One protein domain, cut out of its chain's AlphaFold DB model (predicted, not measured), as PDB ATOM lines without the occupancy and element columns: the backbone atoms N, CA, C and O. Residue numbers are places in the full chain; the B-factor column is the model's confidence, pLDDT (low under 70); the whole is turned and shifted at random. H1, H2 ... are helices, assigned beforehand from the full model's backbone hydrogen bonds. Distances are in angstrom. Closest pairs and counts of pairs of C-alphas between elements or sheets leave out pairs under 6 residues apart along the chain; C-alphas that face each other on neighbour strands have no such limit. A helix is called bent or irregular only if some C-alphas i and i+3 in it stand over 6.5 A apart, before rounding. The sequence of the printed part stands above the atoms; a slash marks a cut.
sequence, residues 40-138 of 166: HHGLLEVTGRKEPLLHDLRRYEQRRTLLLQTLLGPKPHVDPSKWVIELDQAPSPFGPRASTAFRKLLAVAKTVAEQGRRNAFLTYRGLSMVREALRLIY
ATOM      1  N   HIS A  40     -43.102   0.992   8.089       65.38
ATOM      2  CA  HIS A  40     -43.763  -0.309   8.163       65.38
ATOM      3  C   HIS A  40     -42.753  -1.394   8.553       65.38
ATOM      4  O   HIS A  40     -43.068  -2.306   9.318       65.38
ATOM      5  N   HIS A  41     -41.514  -1.235   8.083       59.72
ATOM      6  CA  HIS A  41     -40.391  -2.084   8.436       59.72
ATOM      7  C   HIS A  41     -40.044  -1.955   9.926       59.72
ATOM      8  O   HIS A  41     -39.986  -2.962  10.626       59.72
ATOM      9  N   GLY A  42     -39.916  -0.739  10.451       61.56
ATOM     10  CA  GLY A  42     -39.703  -0.479  11.876       61.56
ATOM     11  C   GLY A  42     -40.854  -0.960  12.762       61.56
ATOM     12  O   GLY A  42     -40.619  -1.471  13.857       61.56
ATOM     13  N   LEU A  43     -42.105  -0.884  12.296       67.00
ATOM     14  CA  LEU A  43     -43.256  -1.443  13.010       67.00
ATOM     15  C   LEU A  43     -43.186  -2.977  13.063       67.00
ATOM     16  O   LEU A  43     -43.439  -3.559  14.122       67.00
ATOM     17  N   LEU A  44     -42.827  -3.629  11.953       69.25
ATOM     18  CA  LEU A  44     -42.628  -5.078  11.883       69.25
ATOM     19  C   LEU A  44     -41.445  -5.530  12.744       69.25
ATOM     20  O   LEU A  44     -41.601  -6.474  13.514       69.25
ATOM     21  N   GLU A  45     -40.310  -4.831  12.712       66.62
ATOM     22  CA  GLU A  45     -39.159  -5.118  13.576       66.62
ATOM     23  C   GLU A  45     -39.498  -4.951  15.060       66.62
ATOM     24  O   GLU A  45     -39.203  -5.824  15.879       66.62
ATOM     25  N   VAL A  46     -40.154  -3.849  15.437       66.75
ATOM     26  CA  VAL A  46     -40.574  -3.613  16.826       66.75
ATOM     27  C   VAL A  46     -41.598  -4.657  17.271       66.75
ATOM     28  O   VAL A  46     -41.580  -5.073  18.431       66.75
ATOM     29  N   THR A  47     -42.478  -5.106  16.376       70.12
ATOM     30  CA  THR A  47     -43.448  -6.172  16.663       70.12
ATOM     31  C   THR A  47     -42.751  -7.526  16.811       70.12
ATOM     32  O   THR A  47     -42.968  -8.201  17.817       70.12
ATOM     33  N   GLY A  48     -41.827  -7.864  15.909       64.56
ATOM     34  CA  GLY A  48     -41.015  -9.081  15.979       64.56
ATOM     35  C   GLY A  48     -40.128  -9.137  17.226       64.56
ATOM     36  O   GLY A  48     -39.950 -10.199  17.810       64.56
ATOM     37  N   ARG A  49     -39.640  -7.992  17.722       61.56
ATOM     38  CA  ARG A  49     -38.905  -7.906  18.999       61.56
ATOM     39  C   ARG A  49     -39.803  -8.014  20.234       61.56
ATOM     40  O   ARG A  49     -39.333  -8.447  21.284       61.56
ATOM     41  N   LYS A  50     -41.075  -7.609  20.150       66.38
ATOM     42  CA  LYS A  50     -42.041  -7.706  21.263       66.38
ATOM     43  C   LYS A  50     -42.505  -9.138  21.499       66.38
ATOM     44  O   LYS A  50     -42.744  -9.505  22.645       66.38
ATOM     45  N   GLU A  51     -42.636  -9.929  20.444       67.50
ATOM     46  CA  GLU A  51     -43.140 -11.300  20.515       67.50
ATOM     47  C   GLU A  51     -42.350 -12.221  21.473       67.50
ATOM     48  O   GLU A  51     -42.971 -12.759  22.399       67.50
ATOM     49  N   PRO A  52     -41.008 -12.344  21.382       65.69
ATOM     50  CA  PRO A  52     -40.244 -13.146  22.337       65.69
ATOM     51  C   PRO A  52     -40.323 -12.577  23.762       65.69
ATOM     52  O   PRO A  52     -40.437 -13.337  24.721       65.69
ATOM     53  N   LEU A  53     -40.371 -11.248  23.922       65.00
ATOM     54  CA  LEU A  53     -40.506 -10.612  25.238       65.00
ATOM     55  C   LEU A  53     -41.854 -10.922  25.901       65.00
ATOM     56  O   LEU A  53     -41.913 -11.136  27.109       65.00
ATOM     57  N   LEU A  54     -42.946 -10.962  25.133       69.69
ATOM     58  CA  LEU A  54     -44.263 -11.347  25.647       69.69
ATOM     59  C   LEU A  54     -44.297 -12.820  26.055       69.69
ATOM     60  O   LEU A  54     -44.902 -13.162  27.075       69.69
ATOM     61  N   HIS A  55     -43.632 -13.685  25.288       72.06
ATOM     62  CA  HIS A  55     -43.472 -15.088  25.646       72.06
ATOM     63  C   HIS A  55     -42.697 -15.242  26.967       72.06
ATOM     64  O   HIS A  55     -43.161 -15.923  27.888       72.06
ATOM     65  N   ASP A  56     -41.573 -14.540  27.109       66.88
ATOM     66  CA  ASP A  56     -40.773 -14.551  28.335       66.88
ATOM     67  C   ASP A  56     -41.543 -13.988  29.534       66.88
ATOM     68  O   ASP A  56     -41.529 -14.583  30.613       66.88
ATOM     69  N   LEU A  57     -42.291 -12.895  29.355       69.38
ATOM     70  CA  LEU A  57     -43.134 -12.322  30.407       69.38
ATOM     71  C   LEU A  57     -44.190 -13.312  30.905       69.38
ATOM     72  O   LEU A  57     -44.362 -13.436  32.120       69.38
ATOM     73  N   ARG A  58     -44.843 -14.062  30.007       74.06
ATOM     74  CA  ARG A  58     -45.794 -15.123  30.392       74.06
ATOM     75  C   ARG A  58     -45.106 -16.225  31.190       74.06
ATOM     76  O   ARG A  58     -45.619 -16.647  32.226       74.06
ATOM     77  N   ARG A  59     -43.919 -16.659  30.757       75.06
ATOM     78  CA  ARG A  59     -43.121 -17.664  31.475       75.06
ATOM     79  C   ARG A  59     -42.727 -17.179  32.873       75.06
ATOM     80  O   ARG A  59     -42.833 -17.932  33.843       75.06
ATOM     81  N   TYR A  60     -42.286 -15.927  33.000       75.88
ATOM     82  CA  TYR A  60     -41.939 -15.336  34.294       75.88
ATOM     83  C   TYR A  60     -43.155 -15.153  35.195       75.88
ATOM     84  O   TYR A  60     -43.051 -15.379  36.398       75.88
ATOM     85  N   GLU A  61     -44.303 -14.782  34.638       79.38
ATOM     86  CA  GLU A  61     -45.560 -14.698  35.374       79.38
ATOM     87  C   GLU A  61     -45.986 -16.056  35.929       79.38
ATOM     88  O   GLU A  61     -46.222 -16.161  37.130       79.38
ATOM     89  N   GLN A  62     -45.997 -17.105  35.105       79.44
ATOM     90  CA  GLN A  62     -46.310 -18.464  35.553       79.44
ATOM     91  C   GLN A  62     -45.359 -18.917  36.663       79.44
ATOM     92  O   GLN A  62     -45.802 -19.375  37.716       79.44
ATOM     93  N   ARG A  63     -44.047 -18.723  36.470       77.75
ATOM     94  CA  ARG A  63     -43.040 -19.071  37.479       77.75
ATOM     95  C   ARG A  63     -43.238 -18.293  38.779       77.75
ATOM     96  O   ARG A  63     -43.149 -18.877  39.854       77.75
ATOM     97  N   ARG A  64     -43.503 -16.989  38.695       84.31
ATOM     98  CA  ARG A  64     -43.759 -16.129  39.858       84.31
ATOM     99  C   ARG A  64     -44.998 -16.592  40.617       84.31
ATOM    100  O   ARG A  64     -44.933 -16.707  41.833       84.31
ATOM    101  N   THR A  65     -46.087 -16.890  39.914       81.06
ATOM    102  CA  THR A  65     -47.328 -17.393  40.517       81.06
ATOM    103  C   THR A  65     -47.103 -18.724  41.225       81.06
ATOM    104  O   THR A  65     -47.510 -18.859  42.375       81.06
ATOM    105  N   LEU A  66     -46.392 -19.666  40.598       81.56
ATOM    106  CA  LEU A  66     -46.040 -20.943  41.228       81.56
ATOM    107  C   LEU A  66     -45.224 -20.734  42.510       81.56
ATOM    108  O   LEU A  66     -45.577 -21.278  43.549       81.56
ATOM    109  N   LEU A  67     -44.178 -19.901  42.460       81.44
ATOM    110  CA  LEU A  67     -43.340 -19.609  43.629       81.44
ATOM    111  C   LEU A  67     -44.133 -18.950  44.764       81.44
ATOM    112  O   LEU A  67     -43.964 -19.323  45.922       81.44
ATOM    113  N   LEU A  68     -45.012 -17.997  44.444       80.38
ATOM    114  CA  LEU A  68     -45.873 -17.355  45.438       80.38
ATOM    115  C   LEU A  68     -46.841 -18.358  46.070       80.38
ATOM    116  O   LEU A  68     -46.979 -18.373  47.288       80.38
ATOM    117  N   GLN A  69     -47.436 -19.247  45.275       83.06
ATOM    118  CA  GLN A  69     -48.303 -20.309  45.785       83.06
ATOM    119  C   GLN A  69     -47.545 -21.325  46.649       83.06
ATOM    120  O   GLN A  69     -48.088 -21.807  47.639       83.06
ATOM    121  N   THR A  70     -46.289 -21.641  46.320       81.62
ATOM    122  CA  THR A  70     -45.447 -22.506  47.162       81.62
ATOM    123  C   THR A  70     -45.124 -21.850  48.506       81.62
ATOM    124  O   THR A  70     -45.132 -22.524  49.529       81.62
ATOM    125  N   LEU A  71     -44.838 -20.544  48.515       78.25
ATOM    126  CA  LEU A  71     -44.397 -19.828  49.718       78.25
ATOM    127  C   LEU A  71     -45.547 -19.395  50.638       78.25
ATOM    128  O   LEU A  71     -45.365 -19.335  51.850       78.25
ATOM    129  N   LEU A  72     -46.704 -19.058  50.071       80.31
ATOM    130  CA  LEU A  72     -47.825 -18.425  50.780       80.31
ATOM    131  C   LEU A  72     -49.115 -19.266  50.723       80.31
ATOM    132  O   LEU A  72     -50.166 -18.840  51.210       80.31
ATOM    133  N   GLY A  73     -49.032 -20.462  50.134       79.38
ATOM    134  CA  GLY A  73     -50.137 -21.393  49.944       79.38
ATOM    135  C   GLY A  73     -50.888 -21.197  48.618       79.38
ATOM    136  O   GLY A  73     -50.875 -20.109  48.030       79.38
ATOM    137  N   PRO A  74     -51.564 -22.249  48.116       77.50
ATOM    138  CA  PRO A  74     -52.362 -22.168  46.902       77.50
ATOM    139  C   PRO A  74     -53.547 -21.230  47.125       77.50
ATOM    140  O   PRO A  74     -54.337 -21.410  48.052       77.50
ATOM    141  N   LYS A  75     -53.687 -20.229  46.254       70.19
ATOM    142  CA  LYS A  75     -54.805 -19.287  46.306       70.19
ATOM    143  C   LYS A  75     -55.416 -19.094  44.921       70.19
ATOM    144  O   LYS A  75     -54.690 -18.728  43.989       70.19
ATOM    145  N   PRO A  76     -56.727 -19.329  44.760       58.75
ATOM    146  CA  PRO A  76     -57.412 -19.056  43.509       58.75
ATOM    147  C   PRO A  76     -57.620 -17.544  43.346       58.75
ATOM    148  O   PRO A  76     -58.126 -16.878  44.243       58.75
ATOM    149  N   HIS A  77     -57.227 -17.011  42.186       57.28
ATOM    150  CA  HIS A  77     -57.598 -15.672  41.701       57.28
ATOM    151  C   HIS A  77     -57.362 -14.509  42.679       57.28
ATOM    152  O   HIS A  77     -58.218 -13.649  42.887       57.28
ATOM    153  N   VAL A  78     -56.172 -14.457  43.270       66.00
ATOM    154  CA  VAL A  78     -55.773 -13.336  44.121       66.00
ATOM    155  C   VAL A  78     -55.377 -12.150  43.247       66.00
ATOM    156  O   VAL A  78     -54.486 -12.268  42.405       66.00
ATOM    157  N   ASP A  79     -56.035 -11.007  43.465       75.88
ATOM    158  CA  ASP A  79     -55.604  -9.707  42.941       75.88
ATOM    159  C   ASP A  79     -54.093  -9.535  43.198       75.88
ATOM    160  O   ASP A  79     -53.671  -9.651  44.353       75.88
ATOM    161  N   PRO A  80     -53.273  -9.256  42.163       71.25
ATOM    162  CA  PRO A  80     -51.842  -9.008  42.299       71.25
ATOM    163  C   PRO A  80     -51.462  -8.094  43.474       71.25
ATOM    164  O   PRO A  80     -50.428  -8.306  44.106       71.25
ATOM    165  N   SER A  81     -52.302  -7.112  43.808       75.50
ATOM    166  CA  SER A  81     -52.079  -6.195  44.931       75.50
ATOM    167  C   SER A  81     -52.048  -6.889  46.305       75.50
ATOM    168  O   SER A  81     -51.290  -6.479  47.184       75.50
ATOM    169  N   LYS A  82     -52.802  -7.977  46.490       81.69
ATOM    170  CA  LYS A  82     -52.893  -8.710  47.763       81.69
ATOM    171  C   LYS A  82     -51.632  -9.520  48.063       81.69
ATOM    172  O   LYS A  82     -51.258  -9.635  49.225       81.69
ATOM    173  N   TRP A  83     -50.912  -9.986  47.038       79.19
ATOM    174  CA  TRP A  83     -49.620 -10.661  47.222       79.19
ATOM    175  C   TRP A  83     -48.573  -9.758  47.882       79.19
ATOM    176  O   TRP A  83     -47.723 -10.247  48.616       79.19
ATOM    177  N   VAL A  84     -48.639  -8.442  47.660       82.25
ATOM    178  CA  VAL A  84     -47.734  -7.470  48.295       82.25
ATOM    179  C   VAL A  84     -47.902  -7.484  49.815       82.25
ATOM    180  O   VAL A  84     -46.913  -7.567  50.537       82.25
ATOM    181  N   ILE A  85     -49.152  -7.455  50.285       84.50
ATOM    182  CA  ILE A  85     -49.495  -7.453  51.714       84.50
ATOM    183  C   ILE A  85     -49.007  -8.747  52.372       84.50
ATOM    184  O   ILE A  85     -48.414  -8.723  53.444       84.50
ATOM    185  N   GLU A  86     -49.211  -9.878  51.702       82.81
ATOM    186  CA  GLU A  86     -48.810 -11.187  52.217       82.81
ATOM    187  C   GLU A  86     -47.291 -11.373  52.241       82.81
ATOM    188  O   GLU A  86     -46.762 -11.962  53.178       82.81
ATOM    189  N   LEU A  87     -46.574 -10.831  51.251       79.50
ATOM    190  CA  LEU A  87     -45.111 -10.812  51.252       79.50
ATOM    191  C   LEU A  87     -44.549  -9.940  52.382       79.50
ATOM    192  O   LEU A  87     -43.522 -10.295  52.954       79.50
ATOM    193  N   ASP A  88     -45.210  -8.828  52.716       81.44
ATOM    194  CA  ASP A  88     -44.824  -7.979  53.852       81.44
ATOM    195  C   ASP A  88     -45.068  -8.666  55.207       81.44
ATOM    196  O   ASP A  88     -44.327  -8.425  56.157       81.44
ATOM    197  N   GLN A  89     -46.080  -9.534  55.290       83.25
ATOM    198  CA  GLN A  89     -46.446 -10.278  56.502       83.25
ATOM    199  C   GLN A  89     -45.768 -11.653  56.609       83.25
ATOM    200  O   GLN A  89     -45.909 -12.333  57.627       83.25
ATOM    201  N   ALA A  90     -45.048 -12.086  55.573       78.44
ATOM    202  CA  ALA A  90     -44.412 -13.394  55.545       78.44
ATOM    203  C   ALA A  90     -43.318 -13.504  56.627       78.44
ATOM    204  O   ALA A  90     -42.531 -12.569  56.798       78.44
ATOM    205  N   PRO A  91     -43.178 -14.662  57.302       76.19
ATOM    206  CA  PRO A  91     -42.166 -14.896  58.336       76.19
ATOM    207  C   PRO A  91     -40.772 -15.145  57.724       76.19
ATOM    208  O   PRO A  91     -40.087 -16.111  58.048       76.19
ATOM    209  N   SER A  92     -40.359 -14.293  56.785       79.25
ATOM    210  CA  SER A  92     -39.093 -14.381  56.064       79.25
ATOM    211  C   SER A  92     -38.403 -13.019  56.039       79.25
ATOM    212  O   SER A  92     -39.035 -12.023  55.676       79.25
ATOM    213  N   PRO A  93     -37.085 -12.950  56.304       76.88
ATOM    214  CA  PRO A  93     -36.329 -11.700  56.203       76.88
ATOM    215  C   PRO A  93     -36.292 -11.145  54.767       76.88
ATOM    216  O   PRO A  93     -35.967  -9.977  54.551       76.88
ATOM    217  N   PHE A  94     -36.642 -11.963  53.768       77.44
ATOM    218  CA  PHE A  94     -36.716 -11.559  52.366       77.44
ATOM    219  C   PHE A  94     -38.089 -10.999  51.962       77.44
ATOM    220  O   PHE A  94     -38.185 -10.391  50.893       77.44
ATOM    221  N   GLY A  95     -39.122 -11.149  52.801       76.19
ATOM    222  CA  GLY A  95     -40.498 -10.715  52.528       76.19
ATOM    223  C   GLY A  95     -40.614  -9.236  52.130       76.19
ATOM    224  O   GLY A  95     -41.030  -8.950  51.004       76.19
ATOM    225  N   PRO A  96     -40.117  -8.285  52.946       79.62
ATOM    226  CA  PRO A  96     -40.178  -6.853  52.626       79.62
ATOM    227  C   PRO A  96     -39.431  -6.466  51.338       79.62
ATOM    228  O   PRO A  96     -39.856  -5.584  50.581       79.62
ATOM    229  N   ARG A  97     -38.309  -7.143  51.042       75.75
ATOM    230  CA  ARG A  97     -37.543  -6.927  49.799       75.75
ATOM    231  C   ARG A  97     -38.309  -7.446  48.581       75.75
ATOM    232  O   ARG A  97     -38.381  -6.747  47.569       75.75
ATOM    233  N   ALA A  98     -38.908  -8.632  48.689       74.56
ATOM    234  CA  ALA A  98     -39.742  -9.218  47.645       74.56
ATOM    235  C   ALA A  98     -41.000  -8.374  47.387       74.56
ATOM    236  O   ALA A  98     -41.301  -8.079  46.232       74.56
ATOM    237  N   SER A  99     -41.668  -7.900  48.441       78.31
ATOM    238  CA  SER A  99     -42.806  -6.977  48.355       78.31
ATOM    239  C   SER A  99     -42.434  -5.683  47.627       78.31
ATOM    240  O   SER A  99     -43.095  -5.286  46.666       78.31
ATOM    241  N   THR A 100     -41.303  -5.067  47.989       77.62
ATOM    242  CA  THR A 100     -40.801  -3.856  47.318       77.62
ATOM    243  C   THR A 100     -40.536  -4.095  45.829       77.62
ATOM    244  O   THR A 100     -40.916  -3.273  44.989       77.62
ATOM    245  N   ALA A 101     -39.907  -5.221  45.477       74.19
ATOM    246  CA  ALA A 101     -39.674  -5.596  44.083       74.19
ATOM    247  C   ALA A 101     -40.995  -5.837  43.330       74.19
ATOM    248  O   ALA A 101     -41.150  -5.394  42.191       74.19
ATOM    249  N   PHE A 102     -41.974  -6.466  43.982       77.81
ATOM    250  CA  PHE A 102     -43.289  -6.734  43.408       77.81
ATOM    251  C   PHE A 102     -44.085  -5.444  43.163       77.81
ATOM    252  O   PHE A 102     -44.658  -5.276  42.088       77.81
ATOM    253  N   ARG A 103     -44.052  -4.471  44.086       78.56
ATOM    254  CA  ARG A 103     -44.671  -3.146  43.877       78.56
ATOM    255  C   ARG A 103     -44.066  -2.414  42.680       78.56
ATOM    256  O   ARG A 103     -44.802  -1.866  41.861       78.56
ATOM    257  N   LYS A 104     -42.733  -2.435  42.547       75.00
ATOM    258  CA  LYS A 104     -42.039  -1.854  41.384       75.00
ATOM    259  C   LYS A 104     -42.469  -2.535  40.083       75.00
ATOM    260  O   LYS A 104     -42.756  -1.849  39.106       75.00
ATOM    261  N   LEU A 105     -42.577  -3.865  40.087       75.06
ATOM    262  CA  LEU A 105     -43.058  -4.632  38.938       75.06
ATOM    263  C   LEU A 105     -44.494  -4.246  38.546       75.06
ATOM    264  O   LEU A 105     -44.753  -4.026  37.365       75.06
ATOM    265  N   LEU A 106     -45.410  -4.111  39.512       75.69
ATOM    266  CA  LEU A 106     -46.792  -3.689  39.252       75.69
ATOM    267  C   LEU A 106     -46.868  -2.277  38.657       75.69
ATOM    268  O   LEU A 106     -47.650  -2.040  37.736       75.69
ATOM    269  N   ALA A 107     -46.040  -1.350  39.144       73.31
ATOM    270  CA  ALA A 107     -45.971   0.003  38.599       73.31
ATOM    271  C   ALA A 107     -45.527  -0.007  37.126       73.31
ATOM    272  O   ALA A 107     -46.189   0.596  36.279       73.31
ATOM    273  N   VAL A 108     -44.468  -0.757  36.801       66.94
ATOM    274  CA  VAL A 108     -43.994  -0.914  35.416       66.94
ATOM    275  C   VAL A 108     -45.064  -1.587  34.552       66.94
ATOM    276  O   VAL A 108     -45.397  -1.076  33.483       66.94
ATOM    277  N   ALA A 109     -45.686  -2.668  35.027       70.88
ATOM    278  CA  ALA A 109     -46.753  -3.355  34.299       70.88
ATOM    279  C   ALA A 109     -47.941  -2.427  33.988       70.88
ATOM    280  O   ALA A 109     -48.466  -2.457  32.875       70.88
ATOM    281  N   LYS A 110     -48.320  -1.543  34.921       70.81
ATOM    282  CA  LYS A 110     -49.371  -0.537  34.699       70.81
ATOM    283  C   LYS A 110     -48.996   0.442  33.585       70.81
ATOM    284  O   LYS A 110     -49.826   0.721  32.724       70.81
ATOM    285  N   THR A 111     -47.755   0.935  33.574       60.22
ATOM    286  CA  THR A 111     -47.282   1.836  32.506       60.22
ATOM    287  C   THR A 111     -47.250   1.149  31.140       60.22
ATOM    288  O   THR A 111     -47.697   1.732  30.153       60.22
ATOM    289  N   VAL A 112     -46.818  -0.117  31.084       67.38
ATOM    290  CA  VAL A 112     -46.816  -0.920  29.852       67.38
ATOM    291  C   VAL A 112     -48.242  -1.180  29.361       67.38
ATOM    292  O   VAL A 112     -48.502  -1.054  28.167       67.38
ATOM    293  N   ALA A 113     -49.180  -1.487  30.261       66.88
ATOM    294  CA  ALA A 113     -50.583  -1.697  29.911       66.88
ATOM    295  C   ALA A 113     -51.235  -0.423  29.353       66.88
ATOM    296  O   ALA A 113     -51.942  -0.481  28.349       66.88
ATOM    297  N   GLU A 114     -50.969   0.730  29.966       65.00
ATOM    298  CA  GLU A 114     -51.469   2.020  29.489       65.00
ATOM    299  C   GLU A 114     -50.905   2.369  28.105       65.00
ATOM    300  O   GLU A 114     -51.652   2.736  27.199       65.00
ATOM    301  N   GLN A 115     -49.604   2.157  27.894       63.31
ATOM    302  CA  GLN A 115     -48.998   2.338  26.576       63.31
ATOM    303  C   GLN A 115     -49.573   1.357  25.542       63.31
ATOM    304  O   GLN A 115     -49.833   1.734  24.400       63.31
ATOM    305  N   GLY A 116     -49.819   0.108  25.942       63.72
ATOM    306  CA  GLY A 116     -50.476  -0.898  25.112       63.72
ATOM    307  C   GLY A 116     -51.877  -0.471  24.674       63.72
ATOM    308  O   GLY A 116     -52.199  -0.583  23.492       63.72
ATOM    309  N   ARG A 117     -52.683   0.092  25.585       65.88
ATOM    310  CA  ARG A 117     -54.025   0.621  25.273       65.88
ATOM    311  C   ARG A 117     -53.975   1.776  24.284       65.88
ATOM    312  O   ARG A 117     -54.751   1.786  23.333       65.88
ATOM    313  N   ARG A 118     -53.054   2.723  24.479       64.75
ATOM    314  CA  ARG A 118     -52.868   3.860  23.563       64.75
ATOM    315  C   ARG A 118     -52.498   3.388  22.162       64.75
ATOM    316  O   ARG A 118     -53.105   3.826  21.190       64.75
ATOM    317  N   ASN A 119     -51.569   2.441  22.068       64.38
ATOM    318  CA  ASN A 119     -51.177   1.855  20.789       64.38
ATOM    319  C   ASN A 119     -52.351   1.110  20.131       64.38
ATOM    320  O   ASN A 119     -52.606   1.301  18.947       64.38
ATOM    321  N   ALA A 120     -53.105   0.313  20.896       67.31
ATOM    322  CA  ALA A 120     -54.269  -0.411  20.386       67.31
ATOM    323  C   ALA A 120     -55.372   0.532  19.876       67.31
ATOM    324  O   ALA A 120     -55.959   0.274  18.827       67.31
ATOM    325  N   PHE A 121     -55.622   1.639  20.581       69.50
ATOM    326  CA  PHE A 121     -56.583   2.659  20.164       69.50
ATOM    327  C   PHE A 121     -56.210   3.283  18.813       69.50
ATOM    328  O   PHE A 121     -57.065   3.402  17.936       69.50
ATOM    329  N   LEU A 122     -54.933   3.634  18.623       68.31
ATOM    330  CA  LEU A 122     -54.442   4.198  17.363       68.31
ATOM    331  C   LEU A 122     -54.586   3.199  16.205       68.31
ATOM    332  O   LEU A 122     -55.120   3.560  15.157       68.31
ATOM    333  N   THR A 123     -54.202   1.935  16.413       74.19
ATOM    334  CA  THR A 123     -54.354   0.877  15.400       74.19
ATOM    335  C   THR A 123     -55.820   0.625  15.050       74.19
ATOM    336  O   THR A 123     -56.169   0.527  13.875       74.19
ATOM    337  N   TYR A 124     -56.697   0.541  16.054       71.31
ATOM    338  CA  TYR A 124     -58.125   0.301  15.845       71.31
ATOM    339  C   TYR A 124     -58.789   1.439  15.064       71.31
ATOM    340  O   TYR A 124     -59.554   1.191  14.129       71.31
ATOM    341  N   ARG A 125     -58.475   2.690  15.418       69.56
ATOM    342  CA  ARG A 125     -58.990   3.870  14.718       69.56
ATOM    343  C   ARG A 125     -58.518   3.909  13.264       69.56
ATOM    344  O   ARG A 125     -59.351   4.109  12.387       69.56
ATOM    345  N   GLY A 126     -57.230   3.666  13.010       67.81
ATOM    346  CA  GLY A 126     -56.687   3.604  11.648       67.81
ATOM    347  C   GLY A 126     -57.359   2.519  10.804       67.81
ATOM    348  O   GLY A 126     -57.871   2.800   9.726       67.81
ATOM    349  N   LEU A 127     -57.471   1.296  11.334       75.81
ATOM    350  CA  LEU A 127     -58.125   0.189  10.628       75.81
ATOM    351  C   LEU A 127     -59.611   0.467  10.341       75.81
ATOM    352  O   LEU A 127     -60.119   0.068   9.297       75.81
ATOM    353  N   SER A 128     -60.308   1.137  11.262       65.75
ATOM    354  CA  SER A 128     -61.725   1.481  11.092       65.75
ATOM    355  C   SER A 128     -61.931   2.507   9.976       65.75
ATOM    356  O   SER A 128     -62.834   2.339   9.164       65.75
ATOM    357  N   MET A 129     -61.064   3.520   9.890       65.44
ATOM    358  CA  MET A 129     -61.091   4.517   8.813       65.44
ATOM    359  C   MET A 129     -60.803   3.886   7.447       65.44
ATOM    360  O   MET A 129     -61.553   4.115   6.504       65.44
ATOM    361  N   VAL A 130     -59.784   3.022   7.361       69.50
ATOM    362  CA  VAL A 130     -59.456   2.291   6.123       69.50
ATOM    363  C   VAL A 130     -60.618   1.395   5.686       69.50
ATOM    364  O   VAL A 130     -60.956   1.348   4.507       69.50
ATOM    365  N   ARG A 131     -61.271   0.696   6.624       67.81
ATOM    366  CA  ARG A 131     -62.445  -0.139   6.319       67.81
ATOM    367  C   ARG A 131     -63.621   0.673   5.793       67.81
ATOM    368  O   ARG A 131     -64.285   0.213   4.870       67.81
ATOM    369  N   GLU A 132     -63.873   1.848   6.359       66.75
ATOM    370  CA  GLU A 132     -64.951   2.718   5.891       66.75
ATOM    371  C   GLU A 132     -64.630   3.311   4.512       66.75
ATOM    372  O   GLU A 132     -65.485   3.297   3.631       66.75
ATOM    373  N   ALA A 133     -63.381   3.722   4.272       66.19
ATOM    374  CA  ALA A 133     -62.934   4.174   2.956       66.19
ATOM    375  C   ALA A 133     -63.101   3.077   1.890       66.19
ATOM    376  O   ALA A 133     -63.695   3.319   0.843       66.19
ATOM    377  N   LEU A 134     -62.666   1.844   2.182       65.81
ATOM    378  CA  LEU A 134     -62.869   0.700   1.288       65.81
ATOM    379  C   LEU A 134     -64.353   0.407   1.064       65.81
ATOM    380  O   LEU A 134     -64.758   0.143  -0.064       65.81
ATOM    381  N   ARG A 135     -65.180   0.474   2.112       68.50
ATOM    382  CA  ARG A 135     -66.628   0.274   1.988       68.50
ATOM    383  C   ARG A 135     -67.252   1.291   1.038       68.50
ATOM    384  O   ARG A 135     -68.089   0.899   0.235       68.50
ATOM    385  N   LEU A 136     -66.854   2.558   1.119       68.25
ATOM    386  CA  LEU A 136     -67.355   3.614   0.240       68.25
ATOM    387  C   LEU A 136     -66.898   3.415  -1.211       68.25
ATOM    388  O   LEU A 136     -67.715   3.544  -2.117       68.25
ATOM    389  N   ILE A 137     -65.642   3.015  -1.430       69.06
ATOM    390  CA  ILE A 137     -65.114   2.708  -2.769       69.06
ATOM    391  C   ILE A 137     -65.853   1.511  -3.380       69.06
ATOM    392  O   ILE A 137     -66.377   1.613  -4.485       69.06
ATOM    393  N   TYR A 138     -65.978   0.402  -2.646       62.91
ATOM    394  CA  TYR A 138     -66.688  -0.784  -3.134       62.91
ATOM    395  C   TYR A 138     -68.191  -0.546  -3.301       62.91
ATOM    396  O   TYR A 138     -68.796  -1.085  -4.227       62.91
TER     397      TYR A 138
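AT A GLANCE: This is residues 40 to 138 of the 166 residues of the protein "Flagellar protein FlgN" of Nitrospirae bacterium (UniProt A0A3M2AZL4). Two long helices, H1 and H3, make the arms of a narrow, open V, and the short helix H2 sits at its closed end, packed on the beginning of H3 as a helical hairpin. H1 comes near H2 only with its last part, and the free stretches of the two arms, residues 40 to 64 of H1 and 107 to 138 of H3, stick out from that end with nothing between them. The printed part has 99 residues with three named helices, in the order H1, H2, H3, and no named strand; its class is all helix. The whole is extended, with a radius of gyration of the C-alphas of 19.8 A, and its outline is a rod spanning 67 by 24 by 21 A.

HOW THE PARTS SIT: H1, residues 40 to 72, and H2, residues 80 to 89, are close but not clearly touching, with 2 pairs of C-alphas within 8 A. Their closest C-alphas, those of Leu 72 and Glu 86, are 7.4 A apart. The two helices run the same way at a steep tilt of 41 degrees. H2 and H3, residues 95 to 138, touch and form a helical hairpin, running opposite ways at a shallow tilt of 4 degrees. Their closest C-alphas, those of Leu 87 and Gly 95, are 4.8 A apart, and H3 touches H2 with residues 95 to 106 alone. H1 and H3 are apart. In H3 every O i to N i+4 pair is within hydrogen-bond range; in H1 27 of 29 such pairs are, and in H2 4 of 6.

IN THESE COORDINATES: H1 begins at C-alpha 40, at (-43.763, -0.309, 8.163), and measures 46.5 A from first to last C-alpha. It is neither bent nor irregular, but only just: C-alphas 49 and 52 are 6.4 A apart. H2 runs from Pro 80 to Gln 89, with C-alpha 80 at (-51.842, -9.008, 42.299). H3, the longest helix with 44 residues, measures 62.3 A from Gly 95 to Tyr 138, where C-alpha 138 is at (-66.688, -0.784, -3.134).

THE WHOLE: The two C-alphas farthest apart, those of Pro 91 and Tyr 138, are 67.7 A apart, while the first and last printed C-alphas, those of His 40 and Tyr 138, are 25.6 A apart. The printed part has no cut. The link from H1 to H2, of 7 residues, is short, and the link from H2 to H3, of 5 residues, is tight. The mean pLDDT of the printed part is 72.2, and 45 residues are under 70, among them residues 40 to 46, 48 to 54, 76 to 78, 111 to 122 and 128 to 138.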